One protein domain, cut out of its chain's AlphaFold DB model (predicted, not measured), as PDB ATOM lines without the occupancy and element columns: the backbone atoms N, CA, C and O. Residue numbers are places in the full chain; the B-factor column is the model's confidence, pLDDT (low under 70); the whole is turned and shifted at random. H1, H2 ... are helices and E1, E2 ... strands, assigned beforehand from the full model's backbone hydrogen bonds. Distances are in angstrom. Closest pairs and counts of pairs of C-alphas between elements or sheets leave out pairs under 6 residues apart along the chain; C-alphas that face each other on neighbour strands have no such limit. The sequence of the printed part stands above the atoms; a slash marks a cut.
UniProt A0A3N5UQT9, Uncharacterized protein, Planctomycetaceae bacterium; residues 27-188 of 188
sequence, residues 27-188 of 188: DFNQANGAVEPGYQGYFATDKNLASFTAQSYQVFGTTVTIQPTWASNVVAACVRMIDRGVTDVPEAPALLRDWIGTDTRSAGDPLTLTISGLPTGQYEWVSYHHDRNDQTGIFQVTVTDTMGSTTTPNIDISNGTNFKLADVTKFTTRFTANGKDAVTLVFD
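Overview. This is residues 27 to 188 of the 188 residues of an uncharacterized protein of Planctomycetaceae bacterium (UniProt A0A3N5UQT9). The domain is a lopsided sandwich: one large, twisted sheet of six strands, E3 E4 E7 E12 E9 E10, is partly face to face with a two-stranded sheet, E8 and E11, which covers its E12, E9 and E10 part. Two short strand pairs, E1 with E2 and E5 with E6, cluster with the short helix H1 and meet the large sheet near E3 and E7. The printed part has 162 residues with one named helix and twelve named strands, in the order E1 E2 E3 E4 E5 H1 E6 E7 E8 E9 E10 E11 E12; the class is mostly strand, and the large sheet is antiparallel. The whole is compact, with a radius of gyration of the C-alphas of 15.4 A, and rounded, spanning 41 by 34 by 30 A.

Arrangement. Across the large sheet come E3, residues 55 to 59, E4, 62 to 69, E7, 111 to 116, E12, 183 to 187, E9, 138 to 145, and E10, 148 to 156. From edge to edge its strands' lines turn by 77 degrees. Within hydrogen-bond range are N 57 and O 64 in the hairpin E3 and E4, 2.8 A, N 67 and O 114 between E4 and E7, 2.9 A, N 113 and O 185 between E7 and E12, 2.8 A, N 144 and O 184 between E12 and E9, 2.9 A, and N 143 and O 150 in the hairpin E9 and E10, 2.9 A. E8, residues 121 to 129, and E11, 169 to 177, are antiparallel, with N 125 and O 173 at 2.8 A. The two sheets form a sandwich, face to face, their facing parts 9.1 A centre to centre and their strands at 21 degrees. The closest C-alphas of E9 and E11 are those of Asp 145 and Thr 176, 6.1 A. E1, residues 27 to 30, and E2, 40 to 44, are parallel, with N 29 and O 42 at 2.9 A. E5, residues 79 to 83, and E6, 98 to 102, are antiparallel, with N 82 and O 99 at 2.9 A. The closest C-alphas of E1 and E6, Asn 29 and Asp 98, are 5.9 A apart; those of E2 and E3, Tyr 42 and Gln 55, 6.9 A; those of E6 and E7, Gly 101 and Leu 111, 5.7 A. H1, residues 93 to 97, is not on the large sheet; its one O i to N i+4 pair is within hydrogen-bond range.

Along the chain. E1 begins at C-alpha 27, (24.379, 115.965, 177.801), and E12 ends at C-alpha 187, (38.298, 121.964, 185.154). E8 measures 26.0 A, E11 25.4 A, E10 24.3 A, E9 23.5 A and E4 22.7 A.

Size, cuts and confidence. The C-alphas farthest apart, Asp 88 and Lys 180, are 42.4 A apart. The printed part has no cut. The link E10 to E11, residues 157 to 168, is long. Mean pLDDT of the printed part is 92.6, and no printed residue is under 70.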
ATOM      1  N   ASP A  27      25.099 115.823 176.544       95.56
ATOM      2  CA  ASP A  27      24.379 115.965 177.801       95.56
ATOM      3  C   ASP A  27      24.941 114.959 178.813       95.56
ATOM      4  O   ASP A  27      24.978 113.759 178.533       95.56
ATOM      5  N   PHE A  28      25.469 115.434 179.940       95.12
ATOM      6  CA  PHE A  28      26.175 114.596 180.912       95.12
ATOM      7  C   PHE A  28      25.220 114.152 182.013       95.12
ATOM      8  O   PHE A  28      25.039 114.878 182.981       95.12
ATOM      9  N   ASN A  29      24.685 112.936 181.919       91.69
ATOM     10  CA  ASN A  29      23.662 112.465 182.848       91.69
ATOM     11  C   ASN A  29      24.062 111.166 183.573       91.69
ATOM     12  O   ASN A  29      24.947 110.403 183.170       91.69
ATOM     13  N   GLN A  30      23.373 110.879 184.674       92.00
ATOM     14  CA  GLN A  30      23.347 109.563 185.288       92.00
ATOM     15  C   GLN A  30      22.841 108.501 184.317       92.00
ATOM     16  O   GLN A  30      22.022 108.766 183.437       92.00
ATOM     17  N   ALA A  31      23.280 107.260 184.513       86.94
ATOM     18  CA  ALA A  31      22.750 106.122 183.772       86.94
ATOM     19  C   ALA A  31      21.205 106.099 183.799       86.94
ATOM     20  O   ALA A  31      20.597 106.021 184.867       86.94
ATOM     21  N   ASN A  32      20.593 106.101 182.610       84.12
ATOM     22  CA  ASN A  32      19.141 106.167 182.366       84.12
ATOM     23  C   ASN A  32      18.465 107.526 182.638       84.12
ATOM     24  O   ASN A  32      17.235 107.589 182.655       84.12
ATOM     25  N   GLY A  33      19.233 108.596 182.843       87.44
ATOM     26  CA  GLY A  33      18.702 109.953 182.925       87.44
ATOM     27  C   GLY A  33      18.138 110.457 181.591       87.44
ATOM     28  O   GLY A  33      18.408 109.897 180.524       87.44
ATOM     29  N   ALA A  34      17.304 111.495 181.659       91.12
ATOM     30  CA  ALA A  34      16.712 112.107 180.474       91.12
ATOM     31  C   ALA A  34      17.773 112.896 179.696       91.12
ATOM     32  O   ALA A  34      18.527 113.653 180.288       91.12
ATOM     33  N   VAL A  35      17.798 112.750 178.372       94.00
ATOM     34  CA  VAL A  35      18.696 113.522 177.503       94.00
ATOM     35  C   VAL A  35      17.939 114.703 176.915       94.00
ATOM     36  O   VAL A  35      16.825 114.536 176.408       94.00
ATOM     37  N   GLU A  36      18.552 115.881 176.942       94.06
ATOM     38  CA  GLU A  36      18.015 117.094 176.341       94.06
ATOM     39  C   GLU A  36      17.757 116.899 174.832       94.06
ATOM     40  O   GLU A  36      18.622 116.401 174.099       94.06
ATOM     41  N   PRO A  37      16.579 117.290 174.312       94.06
ATOM     42  CA  PRO A  37      16.290 117.214 172.887       94.06
ATOM     43  C   PRO A  37      17.389 117.827 172.002       94.06
ATOM     44  O   PRO A  37      17.739 119.000 172.107       94.06
ATOM     45  N   GLY A  38      17.919 117.021 171.079       93.88
ATOM     46  CA  GLY A  38      18.994 117.427 170.164       93.88
ATOM     47  C   GLY A  38      20.415 117.242 170.711       93.88
ATOM     48  O   GLY A  38      21.366 117.595 170.011       93.88
ATOM     49  N   TYR A  39      20.565 116.677 171.911       96.06
ATOM     50  CA  TYR A  39      21.839 116.278 172.505       96.06
ATOM     51  C   TYR A  39      22.027 114.756 172.436       96.06
ATOM     52  O   TYR A  39      21.090 113.991 172.198       96.06
ATOM     53  N   GLN A  40      23.269 114.317 172.619       97.00
ATOM     54  CA  GLN A  40      23.642 112.922 172.828       97.00
ATOM     55  C   GLN A  40      24.041 112.743 174.293       97.00
ATOM     56  O   GLN A  40      24.796 113.552 174.823       97.00
ATOM     57  N   GLY A  41      23.548 111.691 174.942       95.69
ATOM     58  CA  GLY A  41      23.877 111.425 176.341       95.69
ATOM     59  C   GLY A  41      25.291 110.869 176.505       95.69
ATOM     60  O   GLY A  41      25.649 109.903 175.831       95.69
ATOM     61  N   TYR A  42      26.054 111.444 177.430       97.38
ATOM     62  CA  TYR A  42      27.170 110.787 178.097       97.38
ATOM     63  C   TYR A  42      26.661 110.255 179.438       97.38
ATOM     64  O   TYR A  42      26.206 111.037 180.272       97.38
ATOM     65  N   PHE A  43      26.778 108.948 179.679       96.50
ATOM     66  CA  PHE A  43      26.232 108.332 180.893       96.50
ATOM     67  C   PHE A  43      27.295 107.766 181.832       96.50
ATOM     68  O   PHE A  43      28.103 106.935 181.425       96.50
ATOM     69  N   ALA A  44      27.254 108.138 183.110       96.19
ATOM     70  CA  ALA A  44      28.070 107.518 184.158       96.19
ATOM     71  C   ALA A  44      27.267 107.330 185.454       96.19
ATOM     72  O   ALA A  44      26.105 107.717 185.559       96.19
ATOM     73  N   THR A  45      27.862 106.679 186.449       95.19
ATOM     74  CA  THR A  45      27.275 106.484 187.781       95.19
ATOM     75  C   THR A  45      27.907 107.459 188.774       95.19
ATOM     76  O   THR A  45      29.131 107.522 188.890       95.19
ATOM     77  N   ASP A  46      27.071 108.188 189.521       94.00
ATOM     78  CA  ASP A  46      27.512 109.117 190.572       94.00
ATOM     79  C   ASP A  46      28.480 108.442 191.548       94.00
ATOM     80  O   ASP A  46      28.234 107.317 191.992       94.00
ATOM     81  N   LYS A  47      29.569 109.134 191.906       92.50
ATOM     82  CA  LYS A  47      30.572 108.665 192.880       92.50
ATOM     83  C   LYS A  47      31.226 107.318 192.537       92.50
ATOM     84  O   LYS A  47      31.777 106.652 193.414       92.50
ATOM     85  N   ASN A  48      31.185 106.902 191.271       93.00
ATOM     86  CA  ASN A  48      31.806 105.669 190.800       93.00
ATOM     87  C   ASN A  48      32.762 105.956 189.638       93.00
ATOM     88  O   ASN A  48      32.364 105.905 188.473       93.00
ATOM     89  N   LEU A  49      34.038 106.201 189.952       92.56
ATOM     90  CA  LEU A  49      35.086 106.497 188.964       92.56
ATOM     91  C   LEU A  49      35.139 105.490 187.811       92.56
ATOM     92  O   LEU A  49      35.300 105.884 186.662       92.56
ATOM     93  N   ALA A  50      34.977 104.196 188.101       93.88
ATOM     94  CA  ALA A  50      35.093 103.143 187.094       93.88
ATOM     95  C   ALA A  50      33.995 103.211 186.020       93.88
ATOM     96  O   ALA A  50      34.137 102.609 184.960       93.88
ATOM     97  N   SER A  51      32.903 103.936 186.282       95.50
ATOM     98  CA  SER A  51      31.831 104.144 185.307       95.50
ATOM     99  C   SER A  51      32.127 105.258 184.297       95.50
ATOM    100  O   SER A  51      31.493 105.298 183.244       95.50
ATOM    101  N   PHE A  52      33.101 106.134 184.574       95.88
ATOM    102  CA  PHE A  52      33.501 107.211 183.668       95.88
ATOM    103  C   PHE A  52      34.448 106.666 182.596       95.88
ATOM    104  O   PHE A  52      35.668 106.813 182.644       95.88
ATOM    105  N   THR A  53      33.852 105.953 181.647       97.31
ATOM    106  CA  THR A  53      34.548 105.320 180.527       97.31
ATOM    107  C   THR A  53      34.408 106.151 179.258       97.31
ATOM    108  O   THR A  53      33.514 106.983 179.125       97.31
ATOM    109  N   ALA A  54      35.314 105.923 178.311       98.50
ATOM    110  CA  ALA A  54      35.255 106.544 176.998       98.50
ATOM    111  C   ALA A  54      33.936 106.204 176.279       98.50
ATOM    112  O   ALA A  54      33.575 105.033 176.161       98.50
ATOM    113  N   GLN A  55      33.246 107.226 175.768       98.44
ATOM    114  CA  GLN A  55      32.024 107.080 174.967       98.44
ATOM    115  C   GLN A  55      32.208 107.723 173.598       98.44
ATOM    116  O   GLN A  55      32.859 108.762 173.477       98.44
ATOM    117  N   SER A  56      31.652 107.085 172.570       98.44
ATOM    118  CA  SER A  56      31.909 107.409 171.168       98.44
ATOM    119  C   SER A  56      30.666 107.951 170.465       98.44
ATOM    120  O   SER A  56      29.568 107.423 170.624       98.44
ATOM    121  N   TYR A  57      30.870 108.968 169.632       98.19
ATOM    122  CA  TYR A  57      29.829 109.718 168.940       98.19
ATOM    123  C   TYR A  57      30.162 109.834 167.453       98.19
ATOM    124  O   TYR A  57      31.277 110.208 167.082       98.19
ATOM    125  N   GLN A  58      29.185 109.548 166.591       97.38
ATOM    126  CA  GLN A  58      29.332 109.700 165.142       97.38
ATOM    127  C   GLN A  58      29.038 111.147 164.741       97.38
ATOM    128  O   GLN A  58      27.884 111.565 164.677       97.38
ATOM    129  N   VAL A  59      30.087 111.926 164.480       95.94
ATOM    130  CA  VAL A  59      29.997 113.361 164.171       95.94
ATOM    131  C   VAL A  59      31.202 113.791 163.329       95.94
ATOM    132  O   VAL A  59      32.224 113.115 163.302       95.94
ATOM    133  N   PHE A  60      31.091 114.899 162.590       94.94
ATOM    134  CA  PHE A  60      32.166 115.404 161.716       94.94
ATOM    135  C   PHE A  60      32.674 114.383 160.676       94.94
ATOM    136  O   PHE A  60      33.817 114.460 160.235       94.94
ATOM    137  N   GLY A  61      31.840 113.409 160.290       94.44
ATOM    138  CA  GLY A  61      32.228 112.340 159.364       94.44
ATOM    139  C   GLY A  61      33.179 111.290 159.952       94.44
ATOM    140  O   GLY A  61      33.744 110.506 159.197       94.44
ATOM    141  N   THR A  62      33.360 111.257 161.275       96.81
ATOM    142  CA  THR A  62      34.231 110.310 161.985       96.81
ATOM    143  C   THR A  62      33.610 109.886 163.324       96.81
ATOM    144  O   THR A  62      32.479 110.252 163.652       96.81
ATOM    145  N   THR A  63      34.347 109.091 164.094       98.31
ATOM    146  CA  THR A  63      34.041 108.755 165.483       98.31
ATOM    147  C   THR A  63      34.840 109.665 166.412       98.31
ATOM    148  O   THR A  63      36.065 109.577 166.467       98.31
ATOM    149  N   VAL A  64      34.147 110.515 167.168       98.56
ATOM    150  CA  VAL A  64      34.737 111.321 168.246       98.56
ATOM    151  C   VAL A  64      34.493 110.620 169.569       98.56
ATOM    152  O   VAL A  64      33.391 110.140 169.816       98.56
ATOM    153  N   THR A  65      35.501 110.565 170.431       98.62
ATOM    154  CA  THR A  65      35.390 109.956 171.757       98.62
ATOM    155  C   THR A  65      35.572 111.007 172.842       98.62
ATOM    156  O   THR A  65      36.479 111.833 172.754       98.62
ATOM    157  N   ILE A  66      34.716 110.961 173.864       98.56
ATOM    158  CA  ILE A  66      34.799 111.793 175.068       98.56
ATOM    159  C   ILE A  66      35.074 110.885 176.262       98.56
ATOM    160  O   ILE A  66      34.366 109.895 176.464       98.56
ATOM    161  N   GLN A  67      36.083 111.230 177.055       98.38
ATOM    162  CA  GLN A  67      36.425 110.521 178.283       98.38
ATOM    163  C   GLN A  67      36.712 111.511 179.426       98.38
ATOM    164  O   GLN A  67      37.781 112.124 179.458       98.38
ATOM    165  N   PRO A  68      35.777 111.661 180.376       97.69
ATOM    166  CA  PRO A  68      36.017 112.247 181.687       97.69
ATOM    167  C   PRO A  68      36.938 111.372 182.537       97.69
ATOM    168  O   PRO A  68      36.802 110.149 182.568       97.69
ATOM    169  N   THR A  69      37.857 112.004 183.255       96.69
ATOM    170  CA  THR A  69      38.785 111.362 184.190       96.69
ATOM    171  C   THR A  69      39.103 112.305 185.343       96.69
ATOM    172  O   THR A  69      38.976 113.519 185.219       96.69
ATOM    173  N   TRP A  70      39.554 111.727 186.449       94.56
ATOM    174  CA  TRP A  70      40.107 112.434 187.599       94.56
ATOM    175  C   TRP A  70      41.472 111.838 187.938       94.56
ATOM    176  O   TRP A  70      41.794 110.724 187.505       94.56
ATOM    177  N   ALA A  71      42.265 112.555 188.733       85.44
ATOM    178  CA  ALA A  71      43.488 112.006 189.304       85.44
ATOM    179  C   ALA A  71      43.191 110.728 190.114       85.44
ATOM    180  O   ALA A  71      42.123 110.575 190.706       85.44
ATOM    181  N   SER A  72      44.143 109.793 190.163       80.00
ATOM    182  CA  SER A  72      43.941 108.475 190.791       80.00
ATOM    183  C   SER A  72      43.668 108.530 192.298       80.00
ATOM    184  O   SER A  72      43.151 107.566 192.860       80.00
ATOM    185  N   ASN A  73      44.012 109.640 192.950       83.25
ATOM    186  CA  ASN A  73      43.818 109.888 194.376       83.25
ATOM    187  C   ASN A  73      42.562 110.717 194.700       83.25
ATOM    188  O   ASN A  73      42.411 111.107 195.857       83.25
ATOM    189  N   VAL A  74      41.690 110.980 193.719       90.50
ATOM    190  CA  VAL A  74      40.456 111.744 193.942       90.50
ATOM    191  C   VAL A  74      39.586 111.118 195.026       90.50
ATOM    192  O   VAL A  74      39.428 109.894 195.117       90.50
ATOM    193  N   VAL A  75      38.950 111.963 195.834       91.31
ATOM    194  CA  VAL A  75      37.959 111.500 196.805       91.31
ATOM    195  C   VAL A  75      36.702 111.054 196.056       91.31
ATOM    196  O   VAL A  75      35.888 111.872 195.636       91.31
ATOM    197  N   ALA A  76      36.499 109.740 195.917       89.31
ATOM    198  CA  ALA A  76      35.396 109.172 195.128       89.31
ATOM    199  C   ALA A  76      34.003 109.709 195.517       89.31
ATOM    200  O   ALA A  76      33.142 109.878 194.659       89.31
ATOM    201  N   ALA A  77      33.783 110.032 196.796       89.62
ATOM    202  CA  ALA A  77      32.525 110.609 197.275       89.62
ATOM    203  C   ALA A  77      32.238 112.028 196.742       89.62
ATOM    204  O   ALA A  77      31.089 112.479 196.825       89.62
ATOM    205  N   CYS A  78      33.267 112.710 196.239       89.75
ATOM    206  CA  CYS A  78      33.236 114.066 195.697       89.75
ATOM    207  C   CYS A  78      33.172 114.085 194.168       89.75
ATOM    208  O   CYS A  78      32.901 115.146 193.626       89.75
ATOM    209  N   VAL A  79      33.361 112.947 193.483       91.94
ATOM    210  CA  VAL A  79      33.132 112.819 192.033       91.94
ATOM    211  C   VAL A  79      31.641 112.737 191.760       91.94
ATOM    212  O   VAL A  79      30.943 111.903 192.345       91.94
ATOM    213  N   ARG A  80      31.152 113.594 190.867       91.94
ATOM    214  CA  ARG A  80      29.722 113.787 190.651       91.94
ATOM    215  C   ARG A  80      29.340 113.550 189.201       91.94
ATOM    216  O   ARG A  80      30.035 113.952 188.274       91.94
ATOM    217  N   MET A  81      28.225 112.851 189.056       94.19
ATOM    218  CA  MET A  81      27.405 112.758 187.854       94.19
ATOM    219  C   MET A  81      25.984 112.682 188.381       94.19
ATOM    220  O   MET A  81      25.573 111.625 188.861       94.19
ATOM    221  N   ILE A  82      25.273 113.801 188.434       90.50
ATOM    222  CA  ILE A  82      23.957 113.857 189.073       90.50
ATOM    223  C   ILE A  82      22.976 114.677 188.267       90.50
ATOM    224  O   ILE A  82      23.336 115.723 187.749       90.50
ATOM    225  N   ASP A  83      21.722 114.258 188.317       89.62
ATOM    226  CA  ASP A  83      20.585 115.140 188.112       89.62
ATOM    227  C   ASP A  83      20.228 115.771 189.474       89.62
ATOM    228  O   ASP A  83      19.985 115.070 190.464       89.62
ATOM    229  N   ARG A  84      20.198 117.106 189.558       84.94
ATOM    230  CA  ARG A  84      19.833 117.840 190.784       84.94
ATOM    231  C   ARG A  84      18.373 117.664 191.211       84.94
ATOM    232  O   ARG A  84      18.028 118.059 192.323       84.94
ATOM    233  N   GLY A  85      17.508 117.095 190.375       83.62
ATOM    234  CA  GLY A  85      16.115 116.808 190.735       83.62
ATOM    235  C   GLY A  85      15.227 118.052 190.852       83.62
ATOM    236  O   GLY A  85      14.091 117.947 191.307       83.62
ATOM    237  N   VAL A  86      15.744 119.235 190.512       81.75
ATOM    238  CA  VAL A  86      15.064 120.510 190.774       81.75
ATOM    239  C   VAL A  86      14.044 120.842 189.684       81.75
ATOM    240  O   VAL A  86      14.213 120.454 188.533       81.75
ATOM    241  N   THR A  87      12.961 121.535 190.038       83.88
ATOM    242  CA  THR A  87      11.840 121.837 189.124       83.88
ATOM    243  C   THR A  87      11.781 123.303 188.696       83.88
ATOM    244  O   THR A  87      10.911 123.686 187.922       83.88
ATOM    245  N   ASP A  88      12.675 124.140 189.212       80.88
ATOM    246  CA  ASP A  88      12.782 125.575 188.944       80.88
ATOM    247  C   ASP A  88      13.686 125.877 187.736       80.88
ATOM    248  O   ASP A  88      14.364 126.902 187.695       80.88
ATOM    249  N   VAL A  89      13.671 124.983 186.740       85.12
ATOM    250  CA  VAL A  89      14.440 125.071 185.491       85.12
ATOM    251  C   VAL A  89      13.459 125.031 184.321       85.12
ATOM    252  O   VAL A  89      13.095 123.953 183.850       85.12
ATOM    253  N   PRO A  90      12.934 126.191 183.890       83.56
ATOM    254  CA  PRO A  90      11.867 126.242 182.892       83.56
ATOM    255  C   PRO A  90      12.342 125.951 181.458       83.56
ATOM    256  O   PRO A  90      11.508 125.686 180.596       83.56
ATOM    257  N   GLU A  91      13.647 126.018 181.187       86.62
ATOM    258  CA  GLU A  91      14.252 125.831 179.863       86.62
ATOM    259  C   GLU A  91      15.365 124.783 179.936       86.62
ATOM    260  O   GLU A  91      16.197 124.851 180.835       86.62
ATOM    261  N   ALA A  92      15.388 123.844 178.986       87.12
ATOM    262  CA  ALA A  92      16.383 122.772 178.892       87.12
ATOM    263  C   ALA A  92      16.673 122.043 180.229       87.12
ATOM    264  O   ALA A  92      17.829 121.948 180.648       87.12
ATOM    265  N   PRO A  93      15.639 121.564 180.956       88.06
ATOM    266  CA  PRO A  93      15.817 120.999 182.289       88.06
ATOM    267  C   PRO A  93      16.664 119.725 182.295       88.06
ATOM    268  O   PRO A  93      17.282 119.446 183.316       88.06
ATOM    269  N   ALA A  94      16.703 118.949 181.208       88.25
ATOM    270  CA  ALA A  94      17.579 117.782 181.159       88.25
ATOM    271  C   ALA A  94      19.048 118.228 181.167       88.25
ATOM    272  O   ALA A  94      19.800 117.772 182.008       88.25
ATOM    273  N   LEU A  95      19.403 119.250 180.385       89.19
ATOM    274  CA  LEU A  95      20.771 119.774 180.347       89.19
ATOM    275  C   LEU A  95      21.184 120.513 181.628       89.19
ATOM    276  O   LEU A  95      22.299 120.378 182.119       89.19
ATOM    277  N   LEU A  96      20.313 121.388 182.127       88.81
ATOM    278  CA  LEU A  96      20.685 122.387 183.129       88.81
ATOM    279  C   LEU A  96      20.586 121.890 184.579       88.81
ATOM    280  O   LEU A  96      21.107 122.537 185.490       88.81
ATOM    281  N   ARG A  97      19.905 120.765 184.814       87.06
ATOM    282  CA  ARG A  97      19.848 120.099 186.131       87.06
ATOM    283  C   ARG A  97      21.015 119.142 186.334       87.06
ATOM    284  O   ARG A  97      21.316 118.788 187.479       87.06
ATOM    285  N   ASP A  98      21.624 118.734 185.236       84.81
ATOM    286  CA  ASP A  98      22.666 117.739 185.194       84.81
ATOM    287  C   ASP A  98      24.028 118.354 185.507       84.81
ATOM    288  O   ASP A  98      24.381 119.446 185.061       84.81
ATOM    289  N   TRP A  99      24.796 117.653 186.332       87.25
ATOM    290  CA  TRP A  99      26.077 118.134 186.815       87.25
ATOM    291  C   TRP A  99      27.127 117.030 186.829       87.25
ATOM    292  O   TRP A  99      26.951 115.981 187.457       87.25
ATOM    293  N   ILE A 100      28.252 117.325 186.178       92.81
ATOM    294  CA  ILE A 100      29.489 116.551 186.209       92.81
ATOM    295  C   ILE A 100      30.604 117.410 186.808       92.81
ATOM    296  O   ILE A 100      30.732 118.588 186.478       92.81
ATOM    297  N   GLY A 101      31.430 116.826 187.672       91.50
ATOM    298  CA  GLY A 101      32.574 117.528 188.247       91.50
ATOM    299  C   GLY A 101      32.973 116.986 189.609       91.50
ATOM    300  O   GLY A 101      32.653 115.845 189.958       91.50
ATOM    301  N   THR A 102      33.655 117.830 190.372       89.44
ATOM    302  CA  THR A 102      34.022 117.576 191.764       89.44
ATOM    303  C   THR A 102      33.350 118.619 192.647       89.44
ATOM    304  O   THR A 102      33.424 119.801 192.334       89.44
ATOM    305  N   ASP A 103      32.686 118.225 193.740       85.06
ATOM    306  CA  ASP A 103      32.251 119.229 194.730       85.06
ATOM    307  C   ASP A 103      33.367 119.614 195.702       85.06
ATOM    308  O   ASP A 103      34.272 118.840 196.007       85.06
ATOM    309  N   THR A 104      33.190 120.789 196.300       81.38
ATOM    310  CA  THR A 104      34.033 121.419 197.329       81.38
ATOM    311  C   THR A 104      34.307 120.606 198.600       81.38
ATOM    312  O   THR A 104      35.030 121.079 199.477       81.38
ATOM    313  N   ARG A 105      33.789 119.377 198.750       84.19
ATOM    314  CA  ARG A 105      34.197 118.491 199.859       84.19
ATOM    315  C   ARG A 105      35.612 117.935 199.663       84.19
ATOM    316  O   ARG A 105      36.175 117.412 200.621       84.19
ATOM    317  N   SER A 106      36.176 118.050 198.459       80.94
ATOM    318  CA  SER A 106      37.602 117.851 198.186       80.94
ATOM    319  C   SER A 106      38.143 119.010 197.347       80.94
ATOM    320  O   SER A 106      37.432 119.534 196.496       80.94
ATOM    321  N   ALA A 107      39.388 119.413 197.597       78.94
ATOM    322  CA  ALA A 107      40.082 120.449 196.834       78.94
ATOM    323  C   ALA A 107      41.226 119.825 196.024       78.94
ATOM    324  O   ALA A 107      41.876 118.899 196.510       78.94
ATOM    325  N   GLY A 108      41.509 120.363 194.833       78.25
ATOM    326  CA  GLY A 108      42.610 119.893 193.982       78.25
ATOM    327  C   GLY A 108      42.335 118.561 193.283       78.25
ATOM    328  O   GLY A 108      43.264 117.809 192.996       78.25
ATOM    329  N   ASP A 109      41.062 118.277 193.015       85.06
ATOM    330  CA  ASP A 109      40.591 117.060 192.359       85.06
ATOM    331  C   ASP A 109      39.931 117.416 191.009       85.06
ATOM    332  O   ASP A 109      38.717 117.256 190.852       85.06
ATOM    333  N   PRO A 110      40.692 117.940 190.029       90.69
ATOM    334  CA  PRO A 110      40.122 118.479 188.805       90.69
ATOM    335  C   PRO A 110      39.532 117.395 187.903       90.69
ATOM    336  O   PRO A 110      40.078 116.292 187.766       90.69
ATOM    337  N   LEU A 111      38.443 117.745 187.222       95.00
ATOM    338  CA  LEU A 111      37.884 116.939 186.143       95.00
ATOM    339  C   LEU A 111      38.684 117.198 184.864       95.00
ATOM    340  O   LEU A 111      38.769 118.328 184.399       95.00
ATOM    341  N   THR A 112      39.198 116.146 184.233       97.69
ATOM    342  CA  THR A 112      39.781 116.219 182.887       97.69
ATOM    343  C   THR A 112      38.843 115.579 181.874       97.69
ATOM    344  O   THR A 112      38.588 114.377 181.937       97.69
ATOM    345  N   LEU A 113      38.377 116.355 180.897       98.31
ATOM    346  CA  LEU A 113      37.722 115.844 179.695       98.31
ATOM    347  C   LEU A 113      38.765 115.643 178.597       98.31
ATOM    348  O   LEU A 113      39.405 116.600 178.166       98.31
ATOM    349  N   THR A 114      38.909 114.409 178.120       98.75
ATOM    350  CA  THR A 114      39.739 114.078 176.955       98.75
ATOM    351  C   THR A 114      38.852 113.870 175.734       98.75
ATOM    352  O   THR A 114      37.934 113.048 175.768       98.75
ATOM    353  N   ILE A 115      39.139 114.597 174.656       98.69
ATOM    354  CA  ILE A 115      38.423 114.545 173.380       98.69
ATOM    355  C   ILE A 115      39.374 114.003 172.316       98.69
ATOM    356  O   ILE A 115      40.388 114.628 172.009       98.69
ATOM    357  N   SER A 116      39.058 112.851 171.730       98.69
ATOM    358  CA  SER A 116      39.888 112.208 170.705       98.69
ATOM    359  C   SER A 116      39.094 111.869 169.444       98.69
ATOM    360  O   SER A 116      37.864 111.871 169.440       98.69
ATOM    361  N   GLY A 117      39.805 111.614 168.342       98.00
ATOM    362  CA  GLY A 117      39.192 111.283 167.050       98.00
ATOM    363  C   GLY A 117      38.637 112.482 166.275       98.00
ATOM    364  O   GLY A 117      37.987 112.290 165.252       98.00
ATOM    365  N   LEU A 118      38.896 113.714 166.726       97.75
ATOM    366  CA  LEU A 118      38.545 114.920 165.976       97.75
ATOM    367  C   LEU A 118      39.365 115.013 164.680       97.75
ATOM    368  O   LEU A 118      40.587 114.876 164.743       97.75
ATOM    369  N   PRO A 119      38.736 115.296 163.524       97.38
ATOM    370  CA  PRO A 119      39.454 115.648 162.303       97.38
ATOM    371  C   PRO A 119      40.331 116.895 162.483       97.38
ATOM    372  O   PRO A 119      40.135 117.688 163.401       97.38
ATOM    373  N   THR A 120      41.294 117.100 161.580       97.25
ATOM    374  CA  THR A 120      42.081 118.340 161.563       97.25
ATOM    375  C   THR A 120      41.164 119.549 161.375       97.25
ATOM    376  O   THR A 120      40.400 119.598 160.410       97.25
ATOM    377  N   GLY A 121      41.258 120.544 162.256       96.00
ATOM    378  CA  GLY A 121      40.421 121.737 162.169       96.00
ATOM    379  C   GLY A 121      40.445 122.610 163.417       96.00
ATOM    380  O   GLY A 121      41.071 122.274 164.423       96.00
ATOM    381  N   GLN A 122      39.748 123.741 163.332       96.94
ATOM    382  CA  GLN A 122      39.465 124.610 164.472       96.94
ATOM    383  C   GLN A 122      38.065 124.320 164.998       96.94
ATOM    384  O   GLN A 122      37.110 124.217 164.225       96.94
ATOM    385  N   TYR A 123      37.957 124.226 166.316       97.06
ATOM    386  CA  TYR A 123      36.718 123.924 167.011       97.06
ATOM    387  C   TYR A 123      36.438 124.993 168.056       97.06
ATOM    388  O   TYR A 123      37.355 125.579 168.633       97.06
ATOM    389  N   GLU A 124      35.155 125.224 168.301       97.31
ATOM    390  CA  GLU A 124      34.674 126.009 169.426       97.31
ATOM    391  C   GLU A 124      34.028 125.058 170.432       97.31
ATOM    392  O   GLU A 124      33.255 124.172 170.063       97.31
ATOM    393  N   TRP A 125      34.375 125.235 171.698       97.69
ATOM    394  CA  TRP A 125      33.769 124.541 172.821       97.69
ATOM    395  C   TRP A 125      32.918 125.518 173.610       97.69
ATOM    396  O   TRP A 125      33.371 126.621 173.910       97.69
ATOM    397  N   VAL A 126      31.721 125.077 173.989       96.75
ATOM    398  CA  VAL A 126      30.830 125.786 174.906       96.75
ATOM    399  C   VAL A 126      30.400 124.809 175.993       96.75
ATOM    400  O   VAL A 126      29.957 123.703 175.696       96.75
ATOM    401  N   SER A 127      30.507 125.232 177.249       95.75
ATOM    402  CA  SER A 127      29.994 124.500 178.415       95.75
ATOM    403  C   SER A 127      29.193 125.430 179.317       95.75
ATOM    404  O   SER A 127      29.492 126.623 179.393       95.75
ATOM    405  N   TYR A 128      28.174 124.876 179.968       94.50
ATOM    406  CA  TYR A 128      27.221 125.592 180.814       94.50
ATOM    407  C   TYR A 128      27.471 125.220 182.273       94.50
ATOM    408  O   TYR A 128      27.610 124.043 182.588       94.50
ATOM    409  N   HIS A 129      27.540 126.225 183.142       92.69
ATOM    410  CA  HIS A 129      27.973 126.076 184.526       92.69
ATOM    411  C   HIS A 129      26.984 126.744 185.476       92.69
ATOM    412  O   HIS A 129      26.946 127.972 185.634       92.69
ATOM    413  N   HIS A 130      26.159 125.913 186.099       89.38
ATOM    414  CA  HIS A 130      25.194 126.334 187.097       89.38
ATOM    415  C   HIS A 130      25.186 125.357 188.266       89.38
ATOM    416  O   HIS A 130      25.071 124.149 188.074       89.38
ATOM    417  N   ASP A 131      25.239 125.887 189.481       85.12
ATOM    418  CA  ASP A 131      24.853 125.139 190.669       85.12
ATOM    419  C   ASP A 131      24.043 126.043 191.586       85.12
ATOM    420  O   ASP A 131      24.543 127.032 192.117       85.12
ATOM    421  N   ARG A 132      22.794 125.648 191.833       85.00
ATOM    422  CA  ARG A 132      21.866 126.344 192.727       85.00
ATOM    423  C   ARG A 132      22.497 126.718 194.070       85.00
ATOM    424  O   ARG A 132      22.191 127.781 194.604       85.00
ATOM    425  N   ASN A 133      23.320 125.825 194.618       84.94
ATOM    426  CA  ASN A 133      23.912 125.952 195.949       84.94
ATOM    427  C   ASN A 133      25.353 126.472 195.927       84.94
ATOM    428  O   ASN A 133      25.984 126.488 196.981       84.94
ATOM    429  N   ASP A 134      25.871 126.835 194.755       85.81
ATOM    430  CA  ASP A 134      27.237 127.320 194.583       85.81
ATOM    431  C   ASP A 134      28.310 126.384 195.187       85.81
ATOM    432  O   ASP A 134      29.225 126.800 195.893       85.81
ATOM    433  N   GLN A 135      28.176 125.067 194.981       79.62
ATOM    434  CA  GLN A 135      29.069 124.077 195.605       79.62
ATOM    435  C   GLN A 135      30.356 123.837 194.821       79.62
ATOM    436  O   GLN A 135      31.174 123.036 195.279       79.62
ATOM    437  N   THR A 136      30.513 124.480 193.663       80.56
ATOM    438  CA  THR A 136      31.768 124.507 192.898       80.56
ATOM    439  C   THR A 136      32.516 125.812 193.169       80.56
ATOM    440  O   THR A 136      33.716 125.773 193.416       80.56
ATOM    441  N   GLY A 137      31.806 126.948 193.214       85.25
ATOM    442  CA  GLY A 137      32.418 128.267 193.323       85.25
ATOM    443  C   GLY A 137      33.189 128.654 192.063       85.25
ATOM    444  O   GLY A 137      32.867 128.236 190.949       85.25
ATOM    445  N   ILE A 138      34.234 129.454 192.257       91.56
ATOM    446  CA  ILE A 138      35.123 129.907 191.188       91.56
ATOM    447  C   ILE A 138      36.079 128.780 190.796       91.56
ATOM    448  O   ILE A 138      36.754 128.220 191.657       91.56
ATOM    449  N   PHE A 139      36.198 128.530 189.495       91.50
ATOM    450  CA  PHE A 139      37.103 127.540 188.917       91.50
ATOM    451  C   PHE A 139      37.920 128.136 187.761       91.50
ATOM    452  O   PHE A 139      37.727 129.280 187.328       91.50
ATOM    453  N   GLN A 140      38.859 127.357 187.244       95.31
ATOM    454  CA  GLN A 140      39.620 127.642 186.037       95.31
ATOM    455  C   GLN A 140      39.504 126.491 185.039       95.31
ATOM    456  O   GLN A 140      39.263 125.342 185.407       95.31
ATOM    457  N   VAL A 141      39.699 126.798 183.754       97.50
ATOM    458  CA  VAL A 141      39.793 125.769 182.713       97.50
ATOM    459  C   VAL A 141      41.107 125.875 181.967       97.50
ATOM    460  O   VAL A 141      41.391 126.904 181.352       97.50
ATOM    461  N   THR A 142      41.876 124.791 181.967       98.50
ATOM    462  CA  THR A 142      43.067 124.637 181.131       98.50
ATOM    463  C   THR A 142      42.739 123.788 179.912       98.50
ATOM    464  O   THR A 142      42.401 122.613 180.033       98.50
ATOM    465  N   VAL A 143      42.867 124.378 178.727       98.69
ATOM    466  CA  VAL A 143      42.721 123.688 177.442       98.69
ATOM    467  C   VAL A 143      44.104 123.352 176.918       98.69
ATOM    468  O   VAL A 143      44.929 124.254 176.786       98.69
ATOM    469  N   THR A 144      44.358 122.084 176.602       98.75
ATOM    470  CA  THR A 144      45.589 121.659 175.926       98.75
ATOM    471  C   THR A 144      45.255 121.043 174.580       98.75
ATOM    472  O   THR A 144      44.453 120.113 174.489       98.75
ATOM    473  N   ASP A 145      45.876 121.572 173.534       98.31
ATOM    474  CA  ASP A 145      45.701 121.154 172.153       98.31
ATOM    475  C   ASP A 145      47.056 121.110 171.423       98.31
ATOM    476  O   ASP A 145      48.126 121.121 172.037       98.31
ATOM    477  N   THR A 146      47.036 121.053 170.092       94.75
ATOM    478  CA  THR A 146      48.259 120.933 169.285       94.75
ATOM    479  C   THR A 146      49.100 122.209 169.244       94.75
ATOM    480  O   THR A 146      50.241 122.173 168.786       94.75
ATOM    481  N   MET A 147      48.537 123.340 169.671       95.81
ATOM    482  CA  MET A 147      49.198 124.643 169.728       95.81
ATOM    483  C   MET A 147      49.801 124.929 171.108       95.81
ATOM    484  O   MET A 147      50.633 125.830 171.227       95.81
ATOM    485  N   GLY A 148      49.418 124.172 172.137       97.44
ATOM    486  CA  GLY A 148      49.935 124.304 173.493       97.44
ATOM    487  C   GLY A 148      48.826 124.253 174.536       97.44
ATOM    488  O   GLY A 148      47.786 123.639 174.325       97.44
ATOM    489  N   SER A 149      49.067 124.889 175.682       98.31
ATOM    490  CA  SER A 149      48.130 124.919 176.804       98.31
ATOM    491  C   SER A 149      47.747 126.356 177.150       98.31
ATOM    492  O   SER A 149      48.619 127.223 177.227       98.31
ATOM    493  N   THR A 150      46.454 126.617 177.339       98.25
ATOM    494  CA  THR A 150      45.914 127.930 177.725       98.25
ATOM    495  C   THR A 150      44.952 127.777 178.895       98.25
ATOM    496  O   THR A 150      44.000 127.002 178.814       98.25
ATOM    497  N   THR A 151      45.166 128.553 179.958       98.44
ATOM    498  CA  THR A 151      44.287 128.584 181.136       98.44
ATOM    499  C   THR A 151      43.409 129.828 181.124       98.44
ATOM    500  O   THR A 151      43.909 130.945 180.988       98.44
ATOM    501  N   THR A 152      42.106 129.634 181.315       98.38
ATOM    502  CA  THR A 152      41.138 130.699 181.599       98.38
ATOM    503  C   THR A 152      40.801 130.658 183.091       98.38
ATOM    504  O   THR A 152      40.127 129.718 183.513       98.38
ATOM    505  N   PRO A 153      41.290 131.615 183.899       97.50
ATOM    506  CA  PRO A 153      41.037 131.640 185.335       97.50
ATOM    507  C   PRO A 153      39.733 132.371 185.678       97.50
ATOM    508  O   PRO A 153      39.178 133.093 184.849       97.50
ATOM    509  N   ASN A 154      39.330 132.277 186.948       96.00
ATOM    510  CA  ASN A 154      38.268 133.082 187.561       96.00
ATOM    511  C   ASN A 154      36.894 132.942 186.883       96.00
ATOM    512  O   ASN A 154      36.177 133.931 186.716       96.00
ATOM    513  N   ILE A 155      36.538 131.728 186.468       95.50
ATOM    514  CA  ILE A 155      35.209 131.433 185.940       95.50
ATOM    515  C   ILE A 155      34.301 131.181 187.139       95.50
ATOM    516  O   ILE A 155      34.480 130.208 187.863       95.50
ATOM    517  N   ASP A 156      33.353 132.085 187.360       94.06
ATOM    518  CA  ASP A 156      32.398 131.978 188.459       94.06
ATOM    519  C   ASP A 156      31.101 131.333 187.977       94.06
ATOM    520  O   ASP A 156      30.536 131.734 186.950       94.06
ATOM    521  N   ILE A 157      30.631 130.314 188.689       91.81
ATOM    522  CA  ILE A 157      29.406 129.619 188.312       91.81
ATOM    523  C   ILE A 157      28.183 130.490 188.586       91.81
ATOM    524  O   ILE A 157      28.108 131.255 189.543       91.81
ATOM    525  N   SER A 158      27.167 130.342 187.744       92.50
ATOM    526  CA  SER A 158      25.859 130.905 188.066       92.50
ATOM    527  C   SER A 158      25.211 130.083 189.187       92.50
ATOM    528  O   SER A 158      25.397 128.867 189.261       92.50
ATOM    529  N   ASN A 159      24.423 130.731 190.044       91.06
ATOM    530  CA  ASN A 159      23.731 130.089 191.163       91.06
ATOM    531  C   ASN A 159      22.323 130.684 191.367       91.06
ATOM    532  O   ASN A 159      21.919 131.614 190.664       91.06
ATOM    533  N   GLY A 160      21.539 130.111 192.285       88.06
ATOM    534  CA  GLY A 160      20.159 130.531 192.555       88.06
ATOM    535  C   GLY A 160      19.075 129.656 191.909       88.06
ATOM    536  O   GLY A 160      19.267 128.470 191.675       88.06
ATOM    537  N   THR A 161      17.885 130.231 191.706       87.69
ATOM    538  CA  THR A 161      16.653 129.529 191.275       87.69
ATOM    539  C   THR A 161      16.044 130.193 190.041       87.69
ATOM    540  O   THR A 161      16.273 131.384 189.838       87.69
ATOM    541  N   ASN A 162      15.175 129.501 189.293       84.56
ATOM    542  CA  ASN A 162      14.508 130.027 188.084       84.56
ATOM    543  C   ASN A 162      15.488 130.453 186.978       84.56
ATOM    544  O   ASN A 162      15.288 131.473 186.314       84.56
ATOM    545  N   PHE A 163      16.554 129.680 186.790       82.56
ATOM    546  CA  PHE A 163      17.599 129.974 185.818       82.56
ATOM    547  C   PHE A 163      17.191 129.524 184.411       82.56
ATOM    548  O   PHE A 163      16.609 128.456 184.219       82.56
ATOM    549  N   LYS A 164      17.493 130.366 183.422       87.25
ATOM    550  CA  LYS A 164      17.319 130.074 181.993       87.25
ATOM    551  C   LYS A 164      18.670 129.790 181.361       87.25
ATOM    552  O   LYS A 164      19.697 130.240 181.862       87.25
ATOM    553  N   LEU A 165      18.681 129.145 180.199       87.69
ATOM    554  CA  LEU A 165      19.925 128.810 179.494       87.69
ATOM    555  C   LEU A 165      20.757 130.055 179.130       87.69
ATOM    556  O   LEU A 165      21.980 129.992 178.985       87.69
ATOM    557  N   ALA A 166      20.094 131.199 178.959       89.62
ATOM    558  CA  ALA A 166      20.742 132.485 178.720       89.62
ATOM    559  C   ALA A 166      21.464 133.051 179.957       89.62
ATOM    560  O   ALA A 166      22.446 133.767 179.782       89.62
ATOM    561  N   ASP A 167      21.003 132.704 181.161       89.88
ATOM    562  CA  ASP A 167      21.461 133.270 182.436       89.88
ATOM    563  C   ASP A 167      22.545 132.408 183.107       89.88
ATOM    564  O   ASP A 167      23.174 132.827 184.076       89.88
ATOM    565  N   VAL A 168      22.771 131.196 182.591       91.94
ATOM    566  CA  VAL A 168      23.804 130.285 183.084       91.94
ATOM    567  C   VAL A 168      25.191 130.752 182.642       91.94
ATOM    568  O   VAL A 168      25.378 131.122 181.478       91.94
ATOM    569  N   THR A 169      26.179 130.684 183.542       94.94
ATOM    570  CA  THR A 169      27.586 130.951 183.200       94.94
ATOM    571  C   THR A 169      28.014 130.039 182.060       94.94
ATOM    572  O   THR A 169      27.853 128.820 182.121       94.94
ATOM    573  N   LYS A 170      28.608 130.626 181.019       95.50
ATOM    574  CA  LYS A 170      29.155 129.885 179.882       95.50
ATOM    575  C   LYS A 170      30.663 130.007 179.882       95.50
ATOM    576  O   LYS A 170      31.193 131.114 179.918       95.50
ATOM    577  N   PHE A 171      31.337 128.872 179.765       96.81
ATOM    578  CA  PHE A 171      32.733 128.850 179.367       96.81
ATOM    579  C   PHE A 171      32.809 128.529 177.877       96.81
ATOM    580  O   PHE A 171      32.379 127.452 177.453       96.81
ATOM    581  N   THR A 172      33.363 129.472 177.115       97.88
ATOM    582  CA  THR A 172      33.608 129.336 175.679       97.88
ATOM    583  C   THR A 172      35.100 129.421 175.402       97.88
ATOM    584  O   THR A 172      35.776 130.328 175.883       97.88
ATOM    585  N   THR A 173      35.612 128.503 174.592       97.81
ATOM    586  CA  THR A 173      37.015 128.492 174.168       97.81
ATOM    587  C   THR A 173      37.149 127.930 172.759       97.81
ATOM    588  O   THR A 173      36.214 127.336 172.221       97.81
ATOM    589  N   ARG A 174      38.315 128.123 172.149       97.31
ATOM    590  CA  ARG A 174      38.661 127.557 170.847       97.31
ATOM    591  C   ARG A 174      39.922 126.733 170.968       97.31
ATOM    592  O   ARG A 174      40.828 127.099 171.709       97.31
ATOM    593  N   PHE A 175      39.983 125.659 170.200       97.75
ATOM    594  CA  PHE A 175      41.161 124.810 170.122       97.75
ATOM    595  C   PHE A 175      41.353 124.278 168.703       97.75
ATOM    596  O   PHE A 175      40.435 124.279 167.875       97.75
ATOM    597  N   THR A 176      42.566 123.819 168.423       97.56
ATOM    598  CA  THR A 176      42.959 123.220 167.150       97.56
ATOM    599  C   THR A 176      43.208 121.729 167.333       97.56
ATOM    600  O   THR A 176      44.013 121.322 168.165       97.56
ATOM    601  N   ALA A 177      42.547 120.908 166.520       97.69
ATOM    602  CA  ALA A 177      42.859 119.489 166.402       97.69
ATOM    603  C   ALA A 177      43.714 119.249 165.151       97.69
ATOM    604  O   ALA A 177      43.494 119.866 164.106       97.69
ATOM    605  N   ASN A 178      44.668 118.317 165.227       97.38
ATOM    606  CA  ASN A 178      45.512 117.924 164.092       97.38
ATOM    607  C   ASN A 178      45.073 116.611 163.425       97.38
ATOM    608  O   ASN A 178      45.768 116.143 162.527       97.38
ATOM    609  N   GLY A 179      43.941 116.024 163.823       96.12
ATOM    610  CA  GLY A 179      43.475 114.741 163.284       96.12
ATOM    611  C   GLY A 179      44.045 113.502 163.981       96.12
ATOM    612  O   GLY A 179      43.685 112.388 163.607       96.12
ATOM    613  N   LYS A 180      44.949 113.668 164.956       97.00
ATOM    614  CA  LYS A 180      45.677 112.562 165.593       97.00
ATOM    615  C   LYS A 180      45.674 112.648 167.114       97.00
ATOM    616  O   LYS A 180      45.341 111.667 167.775       97.00
ATOM    617  N   ASP A 181      46.076 113.793 167.650       98.06
ATOM    618  CA  ASP A 181      46.252 113.986 169.082       98.06
ATOM    619  C   ASP A 181      44.928 114.396 169.734       98.06
ATOM    620  O   ASP A 181      44.078 115.042 169.117       98.06
ATOM    621  N   ALA A 182      44.745 113.981 170.987       98.31
ATOM    622  CA  ALA A 182      43.581 114.366 171.767       98.31
ATOM    623  C   ALA A 182      43.703 115.814 172.259       98.31
ATOM    624  O   ALA A 182      44.800 116.304 172.523       98.31
ATOM    625  N   VAL A 183      42.557 116.461 172.432       98.69
ATOM    626  CA  VAL A 183      42.424 117.746 173.122       98.69
ATOM    627  C   VAL A 183      41.969 117.465 174.547       98.69
ATOM    628  O   VAL A 183      41.104 116.611 174.757       98.69
ATOM    629  N   THR A 184      42.525 118.170 175.529       98.62
ATOM    630  CA  THR A 184      42.097 118.050 176.928       98.62
ATOM    631  C   THR A 184      41.560 119.366 177.466       98.62
ATOM    632  O   THR A 184      42.064 120.439 177.138       98.62
ATOM    633  N   LEU A 185      40.518 119.277 178.292       98.56
ATOM    634  CA  LEU A 185      39.984 120.378 179.086       98.56
ATOM    635  C   LEU A 185      40.023 119.954 180.553       98.56
ATOM    636  O   LEU A 185      39.364 118.984 180.925       98.56
ATOM    637  N   VAL A 186      40.800 120.659 181.367       97.25
ATOM    638  CA  VAL A 186      40.931 120.420 182.810       97.25
ATOM    639  C   VAL A 186      40.152 121.501 183.548       97.25
ATOM    640  O   VAL A 186      40.473 122.672 183.381       97.25
ATOM    641  N   PHE A 187      39.146 121.107 184.324       94.31
ATOM    642  CA  PHE A 187      38.298 121.964 185.154       94.31
ATOM    643  C   PHE A 187      38.754 121.822 186.612       94.31
ATOM    644  O   PHE A 187      38.623 120.727 187.167       94.31
ATOM    645  N   ASP A 188      39.308 122.892 187.186       90.31
ATOM    646  CA  ASP A 188      39.981 122.925 188.501       90.31
ATOM    647  C   ASP A 188      39.469 124.065 189.386       90.31
ATOM    648  O   ASP A 188      39.396 125.206 188.871       90.31
TER     649      ASP A 188